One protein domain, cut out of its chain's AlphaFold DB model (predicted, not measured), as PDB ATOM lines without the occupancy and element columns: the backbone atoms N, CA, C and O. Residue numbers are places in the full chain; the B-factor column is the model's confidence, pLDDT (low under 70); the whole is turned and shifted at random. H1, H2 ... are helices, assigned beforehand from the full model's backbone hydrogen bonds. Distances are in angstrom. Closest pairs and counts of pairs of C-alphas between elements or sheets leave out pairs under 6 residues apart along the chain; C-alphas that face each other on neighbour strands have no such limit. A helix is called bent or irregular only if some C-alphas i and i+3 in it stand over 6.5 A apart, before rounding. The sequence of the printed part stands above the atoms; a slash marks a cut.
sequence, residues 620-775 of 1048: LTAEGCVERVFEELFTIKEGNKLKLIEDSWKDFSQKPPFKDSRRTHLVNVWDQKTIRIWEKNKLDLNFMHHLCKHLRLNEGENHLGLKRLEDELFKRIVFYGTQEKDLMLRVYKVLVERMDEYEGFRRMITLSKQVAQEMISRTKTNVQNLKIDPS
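AT A GLANCE: This is residues 620 to 775 of the 1048 residues of an uncharacterized protein of Puccinia graminis f. sp. tritici (UniProt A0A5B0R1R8). The long helix H8 is the backbone of the model: H1 and H7 pack beside its first part as a three-helix bundle, and short H2 packs on its later part. H6 stands nearly at right angles to H8 and makes a corner with H1, where residues 718 to 722 of H6 meet residues 630 to 634 of H1; H5 packs on H6, and H4 and H3 lie by H5 at the end of the model away from H2. The printed part has 156 residues with eight named helices, H1 to H8 in order along the chain, and no named strand; the class is all helix. It is compact, with a radius of gyration of the C-alphas of 16.7 A, and spans 55 by 38 by 27 A.

IN THESE COORDINATES: H8, the longest helix, covers residues 741 to 769 and measures 42.3 A, from C-alpha 741 at (133.995, 162.997, 150.694) to C-alpha 769 at (119.210, 176.770, 187.866). It has a kink of 36 degrees near residue 762 and is only just irregular: C-alphas 762 and 765 are 6.7 A apart. H1 is residues 622 to 634, 18.3 A long, beginning with C-alpha 622 at (135.129, 159.858, 157.649). H7 is residues 727 to 736, and H6 is residues 711 to 723, 18.6 A long. H5 is residues 685 to 694, H4 residues 672 to 680, H3 residues 663 to 667 and H2 residues 643 to 650.

HOW THE PARTS SIT: H1, H7 and H8 form an up and down bundle, each running against the one before it in the chain. H1 and H8 touch at a shallow tilt of 14 degrees, the same way; the closest C-alphas, of Ala 622 and Phe 745, are 6.7 A apart. H7 and H8 are a helical hairpin with a tilt of 31 degrees, closest at the C-alphas of Leu 735 and Gly 744, 5.5 A. H1 and H7 touch, with the C-alphas of Glu 627 and Leu 729 closest at 5.7 A. H1, with residues 630 to 634 alone, touches H6 about perpendicular at 81 degrees, the C-alphas of Phe 634 and Thr 722 closest at 5.3 A. H5 and H6 touch at a steep tilt of 56 degrees, closest at the C-alphas of His 690 and Leu 713, 6.8 A. H4 and H5 touch only at the corner, at the C-alphas of Trp 678 and Leu 685, 6.7 A. H3 is close to H5 but not clearly touching, with the C-alphas of Leu 666 and His 689 closest at 7.4 A. H2 touches H8 at its residues 762 to 766 alone, the C-alphas of Ile 645 and Thr 763 closest at 6.8 A. H3 and H8 are apart, for instance. Every O i to N i+4 pair is within hydrogen-bond range in H1, H2, H3, H4, H5 and H7, against 7 of 9 in H6 and 23 of 25 in H8.

THE WHOLE: The two C-alphas farthest apart, of Thr 664 and Ser 775, are 56.4 A apart. The printed part has no cut. The links H2 to H3, residues 651 to 662, and H5 to H6, residues 695 to 710, are long. Mean pLDDT of the printed part is 81.8; residues 636 to 664 and 768 to 775 are under 70.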
ATOM      1  N   LEU A 620     141.617 155.576 160.293       82.56
ATOM      2  CA  LEU A 620     140.717 156.682 160.592       82.56
ATOM      3  C   LEU A 620     139.850 156.982 159.357       82.56
ATOM      4  O   LEU A 620     140.368 157.308 158.291       82.56
ATOM      5  N   THR A 621     138.528 156.846 159.486       92.19
ATOM      6  CA  THR A 621     137.575 157.038 158.381       92.19
ATOM      7  C   THR A 621     136.616 158.184 158.660       92.19
ATOM      8  O   THR A 621     136.208 158.416 159.799       92.19
ATOM      9  N   ALA A 622     136.179 158.849 157.588       93.50
ATOM     10  CA  ALA A 622     135.129 159.858 157.649       93.50
ATOM     11  C   ALA A 622     133.844 159.319 158.298       93.50
ATOM     12  O   ALA A 622     133.234 159.995 159.124       93.50
ATOM     13  N   GLU A 623     133.477 158.075 157.969       94.31
ATOM     14  CA  GLU A 623     132.340 157.367 158.560       94.31
ATOM     15  C   GLU A 623     132.463 157.239 160.082       94.31
ATOM     16  O   GLU A 623     131.570 157.704 160.788       94.31
ATOM     17  N   GLY A 624     133.578 156.695 160.587       93.81
ATOM     18  CA  GLY A 624     133.803 156.519 162.026       93.81
ATOM     19  C   GLY A 624     133.918 157.838 162.799       93.81
ATOM     20  O   GLY A 624     133.541 157.904 163.969       93.81
ATOM     21  N   CYS A 625     134.386 158.915 162.157       94.44
ATOM     22  CA  CYS A 625     134.354 160.254 162.749       94.44
ATOM     23  C   CYS A 625     132.932 160.838 162.793       94.44
ATOM     24  O   CYS A 625     132.545 161.379 163.825       94.44
ATOM     25  N   VAL A 626     132.127 160.713 161.727       95.38
ATOM     26  CA  VAL A 626     130.716 161.159 161.733       95.38
ATOM     27  C   VAL A 626     129.908 160.389 162.772       95.38
ATOM     28  O   VAL A 626     129.178 161.001 163.549       95.38
ATOM     29  N   GLU A 627     130.056 159.065 162.800       93.81
ATOM     30  CA  GLU A 627     129.435 158.172 163.778       93.81
ATOM     31  C   GLU A 627     129.765 158.629 165.205       93.81
ATOM     32  O   GLU A 627     128.869 159.037 165.941       93.81
ATOM     33  N   ARG A 628     131.054 158.719 165.559       92.00
ATOM     34  CA  ARG A 628     131.495 159.124 166.904       92.00
ATOM     35  C   ARG A 628     131.041 160.531 167.308       92.00
ATOM     36  O   ARG A 628     130.681 160.740 168.463       92.00
ATOM     37  N   VAL A 629     131.056 161.495 166.383       93.06
ATOM     38  CA  VAL A 629     130.655 162.886 166.667       93.06
ATOM     39  C   VAL A 629     129.151 163.007 166.918       93.06
ATOM     40  O   VAL A 629     128.758 163.747 167.816       93.06
ATOM     41  N   PHE A 630     128.301 162.296 166.171       92.00
ATOM     42  CA  PHE A 630     126.854 162.331 166.413       92.00
ATOM     43  C   PHE A 630     126.410 161.387 167.535       92.00
ATOM     44  O   PHE A 630     125.440 161.696 168.225       92.00
ATOM     45  N   GLU A 631     127.143 160.306 167.803       88.69
ATOM     46  CA  GLU A 631     126.948 159.504 169.013       88.69
ATOM     47  C   GLU A 631     127.226 160.311 170.276       88.69
ATOM     48  O   GLU A 631     126.393 160.302 171.176       88.69
ATOM     49  N   GLU A 632     128.320 161.072 170.347       86.25
ATOM     50  CA  GLU A 632     128.593 161.912 171.521       86.25
ATOM     51  C   GLU A 632     127.568 163.054 171.707       86.25
ATOM     52  O   GLU A 632     127.400 163.542 172.822       86.25
ATOM     53  N   LEU A 633     126.831 163.440 170.655       85.75
ATOM     54  CA  LEU A 633     125.747 164.429 170.743       85.75
ATOM     55  C   LEU A 633     124.377 163.839 171.109       85.75
ATOM     56  O   LEU A 633     123.571 164.547 171.706       85.75
ATOM     57  N   PHE A 634     124.076 162.587 170.745       83.12
ATOM     58  CA  PHE A 634     122.753 161.983 170.985       83.12
ATOM     59  C   PHE A 634     122.738 160.889 172.057       83.12
ATOM     60  O   PHE A 634     121.667 160.569 172.571       83.12
ATOM     61  N   THR A 635     123.890 160.316 172.410       72.62
ATOM     62  CA  THR A 635     124.001 159.312 173.476       72.62
ATOM     63  C   THR A 635     124.457 159.958 174.780       72.62
ATOM     64  O   THR A 635     125.454 160.676 174.845       72.62
ATOM     65  N   ILE A 636     123.719 159.684 175.852       60.28
ATOM     66  CA  ILE A 636     124.132 160.024 177.212       60.28
ATOM     67  C   ILE A 636     125.103 158.928 177.661       60.28
ATOM     68  O   ILE A 636     124.731 157.755 177.697       60.28
ATOM     69  N   LYS A 637     126.350 159.287 177.993       56.31
ATOM     70  CA  LYS A 637     127.326 158.348 178.581       56.31
ATOM     71  C   LYS A 637     126.718 157.742 179.853       56.31
ATOM     72  O   LYS A 637     126.241 158.490 180.692       56.31
ATOM     73  N   GLU A 638     126.746 156.422 180.031       45.84
ATOM     74  CA  GLU A 638     125.936 155.735 181.065       45.84
ATOM     75  C   GLU A 638     126.255 156.140 182.525       45.84
ATOM     76  O   GLU A 638     125.422 155.967 183.413       45.84
ATOM     77  N   GLY A 639     127.433 156.720 182.788       47.59
ATOM     78  CA  GLY A 639     127.785 157.309 184.090       47.59
ATOM     79  C   GLY A 639     127.249 158.731 184.331       47.59
ATOM     80  O   GLY A 639     127.311 159.228 185.455       47.59
ATOM     81  N   ASN A 640     126.726 159.396 183.299       50.62
ATOM     82  CA  ASN A 640     126.336 160.803 183.303       50.62
ATOM     83  C   ASN A 640     124.940 160.994 183.914       50.62
ATOM     84  O   ASN A 640     123.943 161.154 183.215       50.62
ATOM     85  N   LYS A 641     124.867 160.998 185.248       49.25
ATOM     86  CA  LYS A 641     123.620 161.078 186.034       49.25
ATOM     87  C   LYS A 641     122.881 162.428 185.953       49.25
ATOM     88  O   LYS A 641     121.983 162.689 186.757       49.25
ATOM     89  N   LEU A 642     123.208 163.286 184.984       54.22
ATOM     90  CA  LEU A 642     122.540 164.557 184.693       54.22
ATOM     91  C   LEU A 642     121.136 164.354 184.087       54.22
ATOM     92  O   LEU A 642     120.830 164.831 182.997       54.22
ATOM     93  N   LYS A 643     120.228 163.733 184.852       55.59
ATOM     94  CA  LYS A 643     118.800 163.570 184.512       55.59
ATOM     95  C   LYS A 643     118.122 164.876 184.104       55.59
ATOM     96  O   LYS A 643     117.239 164.871 183.261       55.59
ATOM     97  N   LEU A 644     118.579 166.006 184.642       55.00
ATOM     98  CA  LEU A 644     118.071 167.330 184.283       55.00
ATOM     99  C   LEU A 644     118.461 167.773 182.854       55.00
ATOM    100  O   LEU A 644     117.756 168.580 182.249       55.00
ATOM    101  N   ILE A 645     119.548 167.230 182.291       54.75
ATOM    102  CA  ILE A 645     119.865 167.353 180.861       54.75
ATOM    103  C   ILE A 645     118.998 166.383 180.053       54.75
ATOM    104  O   ILE A 645     118.378 166.826 179.088       54.75
ATOM    105  N   GLU A 646     118.853 165.122 180.481       57.12
ATOM    106  CA  GLU A 646     117.942 164.161 179.828       57.12
ATOM    107  C   GLU A 646     116.514 164.720 179.706       57.12
ATOM    108  O   GLU A 646     115.899 164.657 178.645       57.12
ATOM    109  N   ASP A 647     115.982 165.289 180.792       60.53
ATOM    110  CA  ASP A 647     114.653 165.898 180.845       60.53
ATOM    111  C   ASP A 647     114.559 167.117 179.921       60.53
ATOM    112  O   ASP A 647     113.581 167.251 179.187       60.53
ATOM    113  N   SER A 648     115.612 167.937 179.839       57.84
ATOM    114  CA  SER A 648     115.665 169.051 178.882       57.84
ATOM    115  C   SER A 648     115.675 168.608 177.413       57.84
ATOM    116  O   SER A 648     115.282 169.379 176.540       57.84
ATOM    117  N   TRP A 649     116.101 167.376 177.116       60.31
ATOM    118  CA  TRP A 649     116.065 166.818 175.760       60.31
ATOM    119  C   TRP A 649     114.712 166.173 175.433       60.31
ATOM    120  O   TRP A 649     114.328 166.134 174.260       60.31
ATOM    121  N   LYS A 650     113.948 165.713 176.435       62.72
ATOM    122  CA  LYS A 650     112.617 165.100 176.243       62.72
ATOM    123  C   LYS A 650     111.617 166.081 175.621       62.72
ATOM    124  O   LYS A 650     110.837 165.671 174.764       62.72
ATOM    125  N   ASP A 651     111.717 167.375 175.931       62.03
ATOM    126  CA  ASP A 651     110.912 168.432 175.294       62.03
ATOM    127  C   ASP A 651     111.176 168.571 173.782       62.03
ATOM    128  O   ASP A 651     110.244 168.787 173.005       62.03
ATOM    129  N   PHE A 652     112.421 168.381 173.335       60.34
ATOM    130  CA  PHE A 652     112.784 168.393 171.908       60.34
ATOM    131  C   PHE A 652     112.624 167.021 171.232       60.34
ATOM    132  O   PHE A 652     112.580 166.942 170.005       60.34
ATOM    133  N   SER A 653     112.472 165.961 172.028       59.03
ATOM    134  CA  SER A 653     112.160 164.592 171.588       59.03
ATOM    135  C   SER A 653     110.656 164.360 171.380       59.03
ATOM    136  O   SER A 653     110.235 163.259 171.020       59.03
ATOM    137  N   GLN A 654     109.817 165.382 171.570       65.12
ATOM    138  CA  GLN A 654     108.412 165.332 171.170       65.12
ATOM    139  C   GLN A 654     108.289 165.300 169.640       65.12
ATOM    140  O   GLN A 654     109.008 165.998 168.925       65.12
ATOM    141  N   LYS A 655     107.351 164.496 169.121       68.31
ATOM    142  CA  LYS A 655     107.187 164.285 167.675       68.31
ATOM    143  C   LYS A 655     106.885 165.615 166.954       68.31
ATOM    144  O   LYS A 655     105.800 166.162 167.159       68.31
ATOM    145  N   PRO A 656     107.785 166.129 166.088       65.81
ATOM    146  CA  PRO A 656     107.624 167.446 165.476       65.81
ATOM    147  C   PRO A 656     106.405 167.487 164.538       65.81
ATOM    148  O   PRO A 656     106.005 166.450 164.008       65.81
ATOM    149  N   PRO A 657     105.795 168.660 164.285       60.50
ATOM    150  CA  PRO A 657     104.571 168.757 163.490       60.50
ATOM    151  C   PRO A 657     104.807 168.396 162.012       60.50
ATOM    152  O   PRO A 657     105.320 169.185 161.210       60.50
ATOM    153  N   PHE A 658     104.380 167.190 161.630       59.75
ATOM    154  CA  PHE A 658     104.457 166.686 160.260       59.75
ATOM    155  C   PHE A 658     103.479 167.425 159.338       59.75
ATOM    156  O   PHE A 658     102.295 167.110 159.251       59.75
ATOM    157  N   LYS A 659     104.003 168.396 158.585       58.97
ATOM    158  CA  LYS A 659     103.429 168.772 157.289       58.97
ATOM    159  C   LYS A 659     103.962 167.795 156.249       58.97
ATOM    160  O   LYS A 659     105.140 167.875 155.910       58.97
ATOM    161  N   ASP A 660     103.118 166.894 155.760       55.06
ATOM    162  CA  ASP A 660     103.502 165.922 154.735       55.06
ATOM    163  C   ASP A 660     103.835 166.620 153.409       55.06
ATOM    164  O   ASP A 660     102.955 166.964 152.610       55.06
ATOM    165  N   SER A 661     105.133 166.796 153.146       57.53
ATOM    166  CA  SER A 661     105.648 167.142 151.824       57.53
ATOM    167  C   SER A 661     105.339 165.997 150.860       57.53
ATOM    168  O   SER A 661     106.117 165.053 150.726       57.53
ATOM    169  N   ARG A 662     104.173 166.066 150.198       62.66
ATOM    170  CA  ARG A 662     103.712 165.065 149.221       62.66
ATOM    171  C   ARG A 662     104.855 164.680 148.279       62.66
ATOM    172  O   ARG A 662     105.491 165.558 147.701       62.66
ATOM    173  N   ARG A 663     105.059 163.379 148.052       64.81
ATOM    174  CA  ARG A 663     106.121 162.831 147.181       64.81
ATOM    175  C   ARG A 663     106.237 163.549 145.827       64.81
ATOM    176  O   ARG A 663     107.340 163.794 145.355       64.81
ATOM    177  N   THR A 664     105.111 163.934 145.229       62.66
ATOM    178  CA  THR A 664     105.050 164.703 143.973       62.66
ATOM    179  C   THR A 664     105.626 166.118 144.073       62.66
ATOM    180  O   THR A 664     106.233 166.580 143.117       62.66
ATOM    181  N   HIS A 665     105.501 166.798 145.216       71.81
ATOM    182  CA  HIS A 665     106.178 168.075 145.466       71.81
ATOM    183  C   HIS A 665     107.692 167.877 145.617       71.81
ATOM    184  O   HIS A 665     108.471 168.675 145.106       71.81
ATOM    185  N   LEU A 666     108.124 166.790 146.265       76.69
ATOM    186  CA  LEU A 666     109.549 166.485 146.421       76.69
ATOM    187  C   LEU A 666     110.232 166.187 145.080       76.69
ATOM    188  O   LEU A 666     111.319 166.703 144.851       76.69
ATOM    189  N   VAL A 667     109.574 165.454 144.172       71.19
ATOM    190  CA  VAL A 667     110.067 165.183 142.800       71.19
ATOM    191  C   VAL A 667     110.223 166.463 141.954       71.19
ATOM    192  O   VAL A 667     110.982 166.464 140.990       71.19
ATOM    193  N   ASN A 668     109.560 167.563 142.326       74.00
ATOM    194  CA  ASN A 668     109.718 168.865 141.665       74.00
ATOM    195  C   ASN A 668     110.896 169.696 142.218       74.00
ATOM    196  O   ASN A 668     111.222 170.729 141.640       74.00
ATOM    197  N   VAL A 669     111.506 169.281 143.336       78.81
ATOM    198  CA  VAL A 669     112.630 169.977 144.002       78.81
ATOM    199  C   VAL A 669     113.920 169.149 143.955       78.81
ATOM    200  O   VAL A 669     115.009 169.708 143.864       78.81
ATOM    201  N   TRP A 670     113.797 167.823 144.001       86.50
ATOM    202  CA  TRP A 670     114.897 166.863 144.020       86.50
ATOM    203  C   TRP A 670     114.726 165.853 142.883       86.50
ATOM    204  O   TRP A 670     113.617 165.386 142.618       86.50
ATOM    205  N   ASP A 671     115.825 165.481 142.219       85.50
ATOM    206  CA  ASP A 671     115.771 164.485 141.148       85.50
ATOM    207  C   ASP A 671     115.299 163.110 141.672       85.50
ATOM    208  O   ASP A 671     115.469 162.743 142.841       85.50
ATOM    209  N   GLN A 672     114.714 162.294 140.787       84.94
ATOM    210  CA  GLN A 672     114.238 160.965 141.189       84.94
ATOM    211  C   GLN A 672     115.364 160.073 141.732       84.94
ATOM    212  O   GLN A 672     115.086 159.185 142.537       84.94
ATOM    213  N   LYS A 673     116.621 160.290 141.315       86.50
ATOM    214  CA  LYS A 673     117.776 159.553 141.842       86.50
ATOM    215  C   LYS A 673     117.991 159.871 143.331       86.50
ATOM    216  O   LYS A 673     118.138 158.935 144.103       86.50
ATOM    217  N   THR A 674     117.937 161.137 143.759       87.00
ATOM    218  CA  THR A 674     118.080 161.539 145.176       87.00
ATOM    219  C   THR A 674     116.989 160.921 146.037       87.00
ATOM    220  O   THR A 674     117.287 160.293 147.046       87.00
ATOM    221  N   ILE A 675     115.732 161.005 145.595       87.44
ATOM    222  CA  ILE A 675     114.600 160.448 146.345       87.44
ATOM    223  C   ILE A 675     114.740 158.925 146.490       87.44
ATOM    224  O   ILE A 675     114.617 158.412 147.597       87.44
ATOM    225  N   ARG A 676     115.100 158.203 145.416       87.38
ATOM    226  CA  ARG A 676     115.358 156.751 145.482       87.38
ATOM    227  C   ARG A 676     116.534 156.396 146.402       87.38
ATOM    228  O   ARG A 676     116.488 155.357 147.050       87.38
ATOM    229  N   ILE A 677     117.570 157.236 146.474       88.62
ATOM    230  CA  ILE A 677     118.705 157.064 147.396       88.62
ATOM    231  C   ILE A 677     118.253 157.224 148.856       88.62
ATOM    232  O   ILE A 677     118.654 156.429 149.705       88.62
ATOM    233  N   TRP A 678     117.388 158.197 149.155       91.38
ATOM    234  CA  TRP A 678     116.822 158.381 150.498       91.38
ATOM    235  C   TRP A 678     115.944 157.191 150.908       91.38
ATOM    236  O   TRP A 678     116.122 156.646 151.997       91.38
ATOM    237  N   GLU A 679     115.076 156.717 150.009       89.31
ATOM    238  CA  GLU A 679     114.236 155.531 150.236       89.31
ATOM    239  C   GLU A 679     115.069 154.256 150.447       89.31
ATOM    240  O   GLU A 679     114.828 153.516 151.399       89.31
ATOM    241  N   LYS A 680     116.090 154.026 149.607       90.25
ATOM    242  CA  LYS A 680     117.045 152.906 149.723       90.25
ATOM    243  C   LYS A 680     117.724 152.877 151.097       90.25
ATOM    244  O   LYS A 680     117.890 151.804 151.668       90.25
ATOM    245  N   ASN A 681     118.091 154.043 151.633       89.06
ATOM    246  CA  ASN A 681     118.735 154.184 152.943       89.06
ATOM    247  C   ASN A 681     117.739 154.281 154.123       89.06
ATOM    248  O   ASN A 681     118.156 154.515 155.259       89.06
ATOM    249  N   LYS A 682     116.433 154.074 153.882       89.38
ATOM    250  CA  LYS A 682     115.356 154.176 154.886       89.38
ATOM    251  C   LYS A 682     115.349 155.528 155.625       89.38
ATOM    252  O   LYS A 682     115.212 155.565 156.843       89.38
ATOM    253  N   LEU A 683     115.546 156.629 154.901       90.38
ATOM    254  CA  LEU A 683     115.530 157.986 155.459       90.38
ATOM    255  C   LEU A 683     114.185 158.668 155.174       90.38
ATOM    256  O   LEU A 683     113.665 158.580 154.059       90.38
ATOM    257  N   ASP A 684     113.628 159.371 156.164       88.69
ATOM    258  CA  ASP A 684     112.361 160.091 156.003       88.69
ATOM    259  C   ASP A 684     112.485 161.206 154.948       88.69
ATOM    260  O   ASP A 684     113.342 162.088 155.026       88.69
ATOM    261  N   LEU A 685     111.605 161.180 153.944       87.69
ATOM    262  CA  LEU A 685     111.679 162.079 152.788       87.69
ATOM    263  C   LEU A 685     111.415 163.552 153.133       87.69
ATOM    264  O   LEU A 685     111.866 164.444 152.411       87.69
ATOM    265  N   ASN A 686     110.682 163.823 154.212       85.00
ATOM    266  CA  ASN A 686     110.370 165.170 154.667       85.00
ATOM    267  C   ASN A 686     111.539 165.732 155.489       85.00
ATOM    268  O   ASN A 686     111.982 166.853 155.249       85.00
ATOM    269  N   PHE A 687     112.095 164.935 156.403       88.69
ATOM    270  CA  PHE A 687     113.346 165.225 157.101       88.69
ATOM    271  C   PHE A 687     114.476 165.516 156.113       88.69
ATOM    272  O   PHE A 687     115.044 166.607 156.151       88.69
ATOM    273  N   MET A 688     114.724 164.612 155.160       91.94
ATOM    274  CA  MET A 688     115.780 164.769 154.158       91.94
ATOM    275  C   MET A 688     115.558 165.972 153.236       91.94
ATOM    276  O   MET A 688     116.523 166.651 152.895       91.94
ATOM    277  N   HIS A 689     114.313 166.326 152.894       90.25
ATOM    278  CA  HIS A 689     114.038 167.558 152.148       90.25
ATOM    279  C   HIS A 689     114.530 168.813 152.887       90.25
ATOM    280  O   HIS A 689     115.188 169.660 152.280       90.25
ATOM    281  N   HIS A 690     114.232 168.937 154.185       90.88
ATOM    282  CA  HIS A 690     114.690 170.072 154.991       90.88
ATOM    283  C   HIS A 690     116.203 170.004 155.263       90.88
ATOM    284  O   HIS A 690     116.899 171.007 155.117       90.88
ATOM    285  N   LEU A 691     116.723 168.820 155.593       94.81
ATOM    286  CA  LEU A 691     118.126 168.610 155.939       94.81
ATOM    287  C   LEU A 691     119.061 168.832 154.741       94.81
ATOM    288  O   LEU A 691     120.030 169.575 154.855       94.81
ATOM    289  N   CYS A 692     118.753 168.284 153.566       93.44
ATOM    290  CA  CYS A 692     119.570 168.475 152.364       93.44
ATOM    291  C   CYS A 692     119.459 169.891 151.775       93.44
ATOM    292  O   CYS A 692     120.392 170.344 151.111       93.44
ATOM    293  N   LYS A 693     118.365 170.619 152.049       92.62
ATOM    294  CA  LYS A 693     118.264 172.066 151.787       92.62
ATOM    295  C   LYS A 693     119.213 172.852 152.703       92.62
ATOM    296  O   LYS A 693     119.877 173.769 152.230       92.62
ATOM    297  N   HIS A 694     119.295 172.492 153.987       95.75
ATOM    298  CA  HIS A 694     120.207 173.117 154.956       95.75
ATOM    299  C   HIS A 694     121.679 172.822 154.651       95.75
ATOM    300  O   HIS A 694     122.485 173.741 154.588       95.75
ATOM    301  N   LEU A 695     122.000 171.559 154.349       95.38
ATOM    302  CA  LEU A 695     123.320 171.069 153.922       95.38
ATOM    303  C   LEU A 695     123.692 171.454 152.472       95.38
ATOM    304  O   LEU A 695     124.693 170.969 151.941       95.38
ATOM    305  N   ARG A 696     122.887 172.304 151.815       92.94
ATOM    306  CA  ARG A 696     123.148 172.863 150.476       92.94
ATOM    307  C   ARG A 696     123.509 171.783 149.435       92.94
ATOM    308  O   ARG A 696     124.425 171.957 148.641       92.94
ATOM    309  N   LEU A 697     122.800 170.646 149.433       90.44
ATOM    310  CA  LEU A 697     123.150 169.438 148.652       90.44
ATOM    311  C   LEU A 697     123.267 169.670 147.129       90.44
ATOM    312  O   LEU A 697     123.996 168.949 146.457       90.44
ATOM    313  N   ASN A 698     122.568 170.670 146.589       86.25
ATOM    314  CA  ASN A 698     122.634 171.038 145.167       86.25
ATOM    315  C   ASN A 698     123.825 171.960 144.820       86.25
ATOM    316  O   ASN A 698     123.976 172.345 143.664       86.25
ATOM    317  N   GLU A 699     124.638 172.347 145.803       88.06
ATOM    318  CA  GLU A 699     125.712 173.334 145.678       88.06
ATOM    319  C   GLU A 699     127.058 172.640 145.951       88.06
ATOM    320  O   GLU A 699     127.352 172.248 147.081       88.06
ATOM    321  N   GLY A 700     127.863 172.449 144.900       78.69
ATOM    322  CA  GLY A 700     129.118 171.680 144.927       78.69
ATOM    323  C   GLY A 700     130.381 172.484 145.259       78.69
ATOM    324  O   GLY A 700     131.476 172.052 144.919       78.69
ATOM    325  N   GLU A 701     130.237 173.669 145.852       85.31
ATOM    326  CA  GLU A 701     131.363 174.523 146.249       85.31
ATOM    327  C   GLU A 701     132.121 173.935 147.456       85.31
ATOM    328  O   GLU A 701     131.517 173.317 148.335       85.31
ATOM    329  N   ASN A 702     133.443 174.146 147.510       86.31
ATOM    330  CA  ASN A 702     134.320 173.584 148.544       86.31
ATOM    331  C   ASN A 702     134.508 174.525 149.750       86.31
ATOM    332  O   ASN A 702     134.920 175.685 149.616       86.31
ATOM    333  N   HIS A 703     134.342 173.963 150.949       88.06
ATOM    334  CA  HIS A 703     134.217 174.635 152.246       88.06
ATOM    335  C   HIS A 703     132.993 175.566 152.281       88.06
ATOM    336  O   HIS A 703     133.075 176.713 152.732       88.06
ATOM    337  N   LEU A 704     131.856 175.091 151.762       89.62
ATOM    338  CA  LEU A 704     130.655 175.903 151.617       89.62
ATOM    339  C   LEU A 704     129.983 176.156 152.970       89.62
ATOM    340  O   LEU A 704     129.506 175.229 153.622       89.62
ATOM    341  N   GLY A 705     129.889 177.429 153.358       92.31
ATOM    342  CA  GLY A 705     129.248 177.813 154.612       92.31
ATOM    343  C   GLY A 705     127.765 177.415 154.663       92.31
ATOM    344  O   GLY A 705     126.990 177.734 153.752       92.31
ATOM    345  N   LEU A 706     127.349 176.745 155.735       95.88
ATOM    346  CA  LEU A 706     125.943 176.494 156.040       95.88
ATOM    347  C   LEU A 706     125.274 177.765 156.584       95.88
ATOM    348  O   LEU A 706     125.918 178.671 157.111       95.88
ATOM    349  N   LYS A 707     123.947 177.833 156.462       95.06
ATOM    350  CA  LYS A 707     123.140 178.894 157.092       95.06
ATOM    351  C   LYS A 707     122.927 178.568 158.573       95.06
ATOM    352  O   LYS A 707     123.208 177.449 158.994       95.06
ATOM    353  N   ARG A 708     122.403 179.512 159.366       93.38
ATOM    354  CA  ARG A 708     121.952 179.212 160.738       93.38
ATOM    355  C   ARG A 708     120.897 178.099 160.704       93.38
ATOM    356  O   ARG A 708     119.993 178.139 159.870       93.38
ATOM    357  N   LEU A 709     121.006 177.141 161.622       94.88
ATOM    358  CA  LEU A 709     120.058 176.040 161.781       94.88
ATOM    359  C   LEU A 709     118.646 176.556 162.122       94.88
ATOM    360  O   LEU A 709     118.463 177.327 163.063       94.88
ATOM    361  N   GLU A 710     117.645 176.143 161.338       92.12
ATOM    362  CA  GLU A 710     116.228 176.441 161.599       92.12
ATOM    363  C   GLU A 710     115.745 175.617 162.820       92.12
ATOM    364  O   GLU A 710     115.952 174.407 162.858       92.12
ATOM    365  N   ASP A 711     115.060 176.230 163.796       88.75
ATOM    366  CA  ASP A 711     114.586 175.565 165.037       88.75
ATOM    367  C   ASP A 711     113.713 174.314 164.776       88.75
ATOM    368  O   ASP A 711     113.842 173.289 165.442       88.75
ATOM    369  N   GLU A 712     112.878 174.349 163.736       87.44
ATOM    370  CA  GLU A 712     112.075 173.194 163.305       87.44
ATOM    371  C   GLU A 712     112.903 172.073 162.650       87.44
ATOM    372  O   GLU A 712     112.469 170.920 162.641       87.44
ATOM    373  N   LEU A 713     114.089 172.378 162.111       91.31
ATOM    374  CA  LEU A 713     115.039 171.368 161.642       91.31
ATOM    375  C   LEU A 713     115.876 170.826 162.808       91.31
ATOM    376  O   LEU A 713     116.058 169.616 162.888       91.31
ATOM    377  N   PHE A 714     116.299 171.682 163.744       92.00
ATOM    378  CA  PHE A 714     116.954 171.275 164.991       92.00
ATOM    379  C   PHE A 714     116.130 170.222 165.748       92.00
ATOM    380  O   PHE A 714     116.623 169.120 165.985       92.00
ATOM    381  N   LYS A 715     114.845 170.499 166.021       87.38
ATOM    382  CA  LYS A 715     113.928 169.542 166.673       87.38
ATOM    383  C   LYS A 715     113.848 168.211 165.927       87.38
ATOM    384  O   LYS A 715     113.865 167.161 166.551       87.38
ATOM    385  N   ARG A 716     113.792 168.233 164.588       88.06
ATOM    386  CA  ARG A 716     113.774 167.004 163.776       88.06
ATOM    387  C   ARG A 716     115.081 166.222 163.896       88.06
ATOM    388  O   ARG A 716     115.022 165.007 164.033       88.06
ATOM    389  N   ILE A 717     116.232 166.894 163.858       91.81
ATOM    390  CA  ILE A 717     117.542 166.245 164.009       91.81
ATOM    391  C   ILE A 717     117.644 165.562 165.378       91.81
ATOM    392  O   ILE A 717     117.982 164.385 165.423       91.81
ATOM    393  N   VAL A 718     117.281 166.251 166.466       87.81
ATOM    394  CA  VAL A 718     117.281 165.673 167.823       87.81
ATOM    395  C   VAL A 718     116.271 164.525 167.939       87.81
ATOM    396  O   VAL A 718     116.627 163.449 168.415       87.81
ATOM    397  N   PHE A 719     115.041 164.707 167.442       85.38
ATOM    398  CA  PHE A 719     113.998 163.678 167.446       85.38
ATOM    399  C   PHE A 719     114.455 162.383 166.763       85.38
ATOM    400  O   PHE A 719     114.384 161.320 167.370       85.38
ATOM    401  N   TYR A 720     114.931 162.444 165.516       86.12
ATOM    402  CA  TYR A 720     115.348 161.234 164.802       86.12
ATOM    403  C   TYR A 720     116.700 160.698 165.303       86.12
ATOM    404  O   TYR A 720     116.858 159.487 165.421       86.12
ATOM    405  N   GLY A 721     117.663 161.570 165.621       86.56
ATOM    406  CA  GLY A 721     119.015 161.177 166.038       86.56
ATOM    407  C   GLY A 721     119.067 160.442 167.379       86.56
ATOM    408  O   GLY A 721     119.873 159.532 167.542       86.56
ATOM    409  N   THR A 722     118.161 160.765 168.307       83.12
ATOM    410  CA  THR A 722     118.019 160.044 169.588       83.12
ATOM    411  C   THR A 722     117.266 158.712 169.469       83.12
ATOM    412  O   THR A 722     117.377 157.872 170.359       83.12
ATOM    413  N   GLN A 723     116.526 158.481 168.376       82.94
ATOM    414  CA  GLN A 723     115.812 157.220 168.108       82.94
ATOM    415  C   GLN A 723     116.600 156.252 167.213       82.94
ATOM    416  O   GLN A 723     116.453 155.038 167.339       82.94
ATOM    417  N   GLU A 724     117.427 156.764 166.298       85.56
ATOM    418  CA  GLU A 724     118.138 155.979 165.286       85.56
ATOM    419  C   GLU A 724     119.638 156.336 165.275       85.56
ATOM    420  O   GLU A 724     120.058 157.216 164.526       85.56
ATOM    421  N   LYS A 725     120.457 155.620 166.065       81.81
ATOM    422  CA  LYS A 725     121.925 155.808 166.194       81.81
ATOM    423  C   LYS A 725     122.620 156.010 164.835       81.81
ATOM    424  O   LYS A 725     123.264 157.028 164.592       81.81
ATOM    425  N   ASP A 726     122.363 155.107 163.888       89.06
ATOM    426  CA  ASP A 726     122.973 155.095 162.552       89.06
ATOM    427  C   ASP A 726     122.395 156.149 161.576       89.06
ATOM    428  O   ASP A 726     122.714 156.137 160.382       89.06
ATOM    429  N   LEU A 727     121.471 157.022 162.005       92.12
ATOM    430  CA  LEU A 727     120.811 158.003 161.133       92.12
ATOM    431  C   LEU A 727     121.821 158.926 160.456       92.12
ATOM    432  O   LEU A 727     121.809 159.052 159.233       92.12
ATOM    433  N   MET A 728     122.695 159.565 161.233       94.88
ATOM    434  CA  MET A 728     123.597 160.590 160.696       94.88
ATOM    435  C   MET A 728     124.713 159.985 159.840       94.88
ATOM    436  O   MET A 728     125.115 160.595 158.850       94.88
ATOM    437  N   LEU A 729     125.115 158.740 160.115       94.31
ATOM    438  CA  LEU A 729     125.987 157.967 159.232       94.31
ATOM    439  C   LEU A 729     125.302 157.646 157.887       94.31
ATOM    440  O   LEU A 729     125.915 157.784 156.827       94.31
ATOM    441  N   ARG A 730     124.010 157.283 157.892       94.31
ATOM    442  CA  ARG A 730     123.226 157.101 156.653       94.31
ATOM    443  C   ARG A 730     123.000 158.416 155.904       94.31
ATOM    444  O   ARG A 730     123.079 158.418 154.679       94.31
ATOM    445  N   VAL A 731     122.778 159.533 156.602       95.69
ATOM    446  CA  VAL A 731     122.743 160.877 155.992       95.69
ATOM    447  C   VAL A 731     124.077 161.180 155.309       95.69
ATOM    448  O   VAL A 731     124.075 161.565 154.143       95.69
ATOM    449  N   TYR A 732     125.206 160.958 155.986       96.00
ATOM    450  CA  TYR A 732     126.534 161.205 155.425       96.00
ATOM    451  C   TYR A 732     126.798 160.382 154.157       96.00
ATOM    452  O   TYR A 732     127.168 160.947 153.130       96.00
ATOM    453  N   LYS A 733     126.485 159.080 154.169       93.19
ATOM    454  CA  LYS A 733     126.566 158.202 152.985       93.19
ATOM    455  C   LYS A 733     125.774 158.746 151.791       93.19
ATOM    456  O   LYS A 733     126.236 158.691 150.654       93.19
ATOM    457  N   VAL A 734     124.612 159.346 152.046       91.88
ATOM    458  CA  VAL A 734     123.791 160.013 151.026       91.88
ATOM    459  C   VAL A 734     124.403 161.327 150.513       91.88
ATOM    460  O   VAL A 734     124.181 161.665 149.348       91.88
ATOM    461  N   LEU A 735     125.179 162.053 151.327       92.69
ATOM    462  CA  LEU A 735     125.956 163.205 150.853       92.69
ATOM    463  C   LEU A 735     127.087 162.749 149.923       92.69
ATOM    464  O   LEU A 735     127.224 163.310 148.842       92.69
ATOM    465  N   VAL A 736     127.847 161.712 150.289       92.69
ATOM    466  CA  VAL A 736     128.983 161.219 149.481       92.69
ATOM    467  C   VAL A 736     128.527 160.536 148.176       92.69
ATOM    468  O   VAL A 736     129.228 160.591 147.171       92.69
ATOM    469  N   GLU A 737     127.290 160.019 148.090       88.62
ATOM    470  CA  GLU A 737     126.662 159.650 146.797       88.62
ATOM    471  C   GLU A 737     126.401 160.873 145.858       88.62
ATOM    472  O   GLU A 737     125.889 160.700 144.739       88.62
ATOM    473  N   ARG A 738     126.709 162.114 146.286       85.25
ATOM    474  CA  ARG A 738     126.381 163.379 145.590       85.25
ATOM    475  C   ARG A 738     127.457 164.469 145.574       85.25
ATOM    476  O   ARG A 738     127.452 165.253 144.627       85.25
ATOM    477  N   MET A 739     128.325 164.545 146.574       90.38
ATOM    478  CA  MET A 739     129.421 165.512 146.678       90.38
ATOM    479  C   MET A 739     130.714 164.813 147.112       90.38
ATOM    480  O   MET A 739     130.702 163.634 147.451       90.38
ATOM    481  N   ASP A 740     131.817 165.555 147.087       91.69
ATOM    482  CA  ASP A 740     133.121 165.100 147.568       91.69
ATOM    483  C   ASP A 740     133.083 164.593 149.030       91.69
ATOM    484  O   ASP A 740     132.299 165.081 149.849       91.69
ATOM    485  N   GLU A 741     133.943 163.625 149.365       93.94
ATOM    486  CA  GLU A 741     133.995 162.997 150.694       93.94
ATOM    487  C   GLU A 741     134.332 164.019 151.789       93.94
ATOM    488  O   GLU A 741     133.684 164.041 152.846       93.94
ATOM    489  N   TYR A 742     135.309 164.895 151.519       95.12
ATOM    490  CA  TYR A 742     135.779 165.903 152.464       95.12
ATOM    491  C   TYR A 742     134.744 167.023 152.603       95.12
ATOM    492  O   TYR A 742     134.497 167.504 153.708       95.12
ATOM    493  N   GLU A 743     134.086 167.420 151.509       94.75
ATOM    494  CA  GLU A 743     133.013 168.418 151.553       94.75
ATOM    495  C   GLU A 743     131.765 167.912 152.284       94.75
ATOM    496  O   GLU A 743     131.221 168.623 153.134       94.75
ATOM    497  N   GLY A 744     131.359 166.664 152.038       95.31
ATOM    498  CA  GLY A 744     130.299 166.010 152.803       95.31
ATOM    499  C   GLY A 744     130.618 165.994 154.299       95.31
ATOM    500  O   GLY A 744     129.753 166.303 155.118       95.31
ATOM    501  N   PHE A 745     131.873 165.713 154.661       96.56
ATOM    502  CA  PHE A 745     132.310 165.687 156.054       96.56
ATOM    503  C   PHE A 745     132.341 167.082 156.691       96.56
ATOM    504  O   PHE A 745     131.764 167.265 157.764       96.56
ATOM    505  N   ARG A 746     132.914 168.095 156.018       96.44
ATOM    506  CA  ARG A 746     132.908 169.499 156.487       96.44
ATOM    507  C   ARG A 746     131.490 169.979 156.806       96.44
ATOM    508  O   ARG A 746     131.279 170.648 157.818       96.44
ATOM    509  N   ARG A 747     130.499 169.592 155.996       96.06
ATOM    510  CA  ARG A 747     129.084 169.930 156.224       96.06
ATOM    511  C   ARG A 747     128.456 169.143 157.376       96.06
ATOM    512  O   ARG A 747     127.684 169.731 158.130       96.06
ATOM    513  N   MET A 748     128.811 167.871 157.575       96.94
ATOM    514  CA  MET A 748     128.367 167.096 158.746       96.94
ATOM    515  C   MET A 748     128.962 167.626 160.058       96.94
ATOM    516  O   MET A 748     128.226 167.749 161.033       96.94
ATOM    517  N   ILE A 749     130.240 168.021 160.082       96.19
ATOM    518  CA  ILE A 749     130.867 168.666 161.250       96.19
ATOM    519  C   ILE A 749     130.292 170.066 161.493       96.19
ATOM    520  O   ILE A 749     129.979 170.415 162.628       96.19
ATOM    521  N   THR A 750     130.044 170.859 160.446       97.38
ATOM    522  CA  THR A 750     129.341 172.145 160.610       97.38
ATOM    523  C   THR A 750     127.950 171.939 161.211       97.38
ATOM    524  O   THR A 750     127.556 172.658 162.127       97.38
ATOM    525  N   LEU A 751     127.210 170.924 160.752       97.75
ATOM    526  CA  LEU A 751     125.912 170.582 161.321       97.75
ATOM    527  C   LEU A 751     126.021 170.134 162.785       97.75
ATOM    528  O   LEU A 751     125.206 170.562 163.598       97.75
ATOM    529  N   SER A 752     127.015 169.311 163.138       95.88
ATOM    530  CA  SER A 752     127.204 168.847 164.517       95.88
ATOM    531  C   SER A 752     127.504 170.016 165.460       95.88
ATOM    532  O   SER A 752     126.883 170.116 166.514       95.88
ATOM    533  N   LYS A 753     128.353 170.967 165.039       96.00
ATOM    534  CA  LYS A 753     128.649 172.217 165.767       96.00
ATOM    535  C   LYS A 753     127.397 173.079 165.967       96.00
ATOM    536  O   LYS A 753     127.175 173.598 167.059       96.00
ATOM    537  N   GLN A 754     126.550 173.208 164.943       96.06
ATOM    538  CA  GLN A 754     125.290 173.959 165.038       96.06
ATOM    539  C   GLN A 754     124.264 173.290 165.967       96.06
ATOM    540  O   GLN A 754     123.608 173.977 166.749       96.06
ATOM    541  N   VAL A 755     124.132 171.960 165.902       93.81
ATOM    542  CA  VAL A 755     123.260 171.179 166.799       93.81
ATOM    543  C   VAL A 755     123.749 171.297 168.242       93.81
ATOM    544  O   VAL A 755     122.952 171.625 169.119       93.81
ATOM    545  N   ALA A 756     125.053 171.136 168.476       91.94
ATOM    546  CA  ALA A 756     125.670 171.319 169.783       91.94
ATOM    547  C   ALA A 756     125.415 172.718 170.357       91.94
ATOM    548  O   ALA A 756     124.987 172.839 171.502       91.94
ATOM    549  N   GLN A 757     125.611 173.778 169.565       92.62
ATOM    550  CA  GLN A 757     125.365 175.143 170.027       92.62
ATOM    551  C   GLN A 757     123.898 175.369 170.416       92.62
ATOM    552  O   GLN A 757     123.641 175.932 171.476       92.62
ATOM    553  N   GLU A 758     122.936 174.915 169.608       90.38
ATOM    554  CA  GLU A 758     121.512 175.041 169.945       90.38
ATOM    555  C   GLU A 758     121.131 174.186 171.173       90.38
ATOM    556  O   GLU A 758     120.340 174.649 171.992       90.38
ATOM    557  N   MET A 759     121.731 173.004 171.380       85.62
ATOM    558  CA  MET A 759     121.565 172.222 172.619       85.62
ATOM    559  C   MET A 759     122.119 172.970 173.839       85.62
ATOM    560  O   MET A 759     121.391 173.182 174.806       85.62
ATOM    561  N   ILE A 760     123.374 173.421 173.786       84.94
ATOM    562  CA  ILE A 760     124.076 174.092 174.894       84.94
ATOM    563  C   ILE A 760     123.396 175.417 175.263       84.94
ATOM    564  O   ILE A 760     123.215 175.718 176.443       84.94
ATOM    565  N   SER A 761     122.942 176.196 174.275       83.62
ATOM    566  CA  SER A 761     122.177 177.424 174.521       83.62
ATOM    567  C   SER A 761     120.830 177.166 175.209       83.62
ATOM    568  O   SER A 761     120.364 178.028 175.952       83.62
ATOM    569  N   ARG A 762     120.218 175.989 175.012       80.81
ATOM    570  CA  ARG A 762     118.957 175.588 175.662       80.81
ATOM    571  C   ARG A 762     119.189 174.965 177.043       80.81
ATOM    572  O   ARG A 762     118.379 175.181 177.941       80.81
ATOM    573  N   THR A 763     120.299 174.254 177.258       76.19
ATOM    574  CA  THR A 763     120.651 173.705 178.581       76.19
ATOM    575  C   THR A 763     121.247 174.745 179.534       76.19
ATOM    576  O   THR A 763     121.089 174.571 180.742       76.19
ATOM    577  N   LYS A 764     121.853 175.843 179.043       77.50
ATOM    578  CA  LYS A 764     122.488 176.903 179.865       77.50
ATOM    579  C   LYS A 764     121.625 177.340 181.055       77.50
ATOM    580  O   LYS A 764     122.083 177.278 182.193       77.50
ATOM    581  N   THR A 765     120.363 177.703 180.819       72.56
ATOM    582  CA  THR A 765     119.433 178.140 181.878       72.56
ATOM    583  C   THR A 765     119.128 177.033 182.891       72.56
ATOM    584  O   THR A 765     119.065 177.288 184.092       72.56
ATOM    585  N   ASN A 766     118.989 175.789 182.434       70.31
ATOM    586  CA  ASN A 766     118.731 174.643 183.305       70.31
ATOM    587  C   ASN A 766     119.948 174.320 184.187       70.31
ATOM    588  O   ASN A 766     119.789 174.081 185.382       70.31
ATOM    589  N   VAL A 767     121.161 174.402 183.630       70.06
ATOM    590  CA  VAL A 767     122.419 174.213 184.368       70.06
ATOM    591  C   VAL A 767     122.652 175.346 185.378       70.06
ATOM    592  O   VAL A 767     122.992 175.068 186.526       70.06
ATOM    593  N   GLN A 768     122.383 176.605 185.015       68.50
ATOM    594  CA  GLN A 768     122.416 177.743 185.947       68.50
ATOM    595  C   GLN A 768     121.431 177.559 187.119       68.50
ATOM    596  O   GLN A 768     121.760 177.838 188.274       68.50
ATOM    597  N   ASN A 769     120.237 177.019 186.851       67.31
ATOM    598  CA  ASN A 769     119.210 176.770 187.866       67.31
ATOM    599  C   ASN A 769     119.545 175.631 188.854       67.31
ATOM    600  O   ASN A 769     118.902 175.548 189.903       67.31
ATOM    601  N   LEU A 770     120.555 174.787 188.588       64.38
ATOM    602  CA  LEU A 770     120.954 173.691 189.488       64.38
ATOM    603  C   LEU A 770     121.558 174.157 190.825       64.38
ATOM    604  O   LEU A 770     121.735 173.333 191.718       64.38
ATOM    605  N   LYS A 771     121.885 175.451 190.988       59.72
ATOM    606  CA  LYS A 771     122.586 175.991 192.177       59.72
ATOM    607  C   LYS A 771     123.916 175.275 192.462       59.72
ATOM    608  O   LYS A 771     124.338 175.137 193.615       59.72
ATOM    609  N   ILE A 772     124.563 174.833 191.384       62.09
ATOM    610  CA  ILE A 772     125.975 174.450 191.341       62.09
ATOM    611  C   ILE A 772     126.821 175.626 191.867       62.09
ATOM    612  O   ILE A 772     126.390 176.779 191.816       62.09
ATOM    613  N   ASP A 773     127.997 175.327 192.421       57.19
ATOM    614  CA  ASP A 773     128.935 176.339 192.923       57.19
ATOM    615  C   ASP A 773     129.191 177.429 191.857       57.19
ATOM    616  O   ASP A 773     129.589 177.082 190.741       57.19
ATOM    617  N   PRO A 774     128.999 178.729 192.169       54.41
ATOM    618  CA  PRO A 774     129.349 179.821 191.271       54.41
ATOM    619  C   PRO A 774     130.765 179.727 190.691       54.41
ATOM    620  O   PRO A 774     130.960 180.171 189.570       54.41
ATOM    621  N   SER A 775     131.735 179.089 191.356       54.53
ATOM    622  CA  SER A 775     133.090 178.888 190.807       54.53
ATOM    623  C   SER A 775     133.161 178.026 189.522       54.53
ATOM    624  O   SER A 775     134.194 178.003 188.845       54.53
TER     625      SER A 775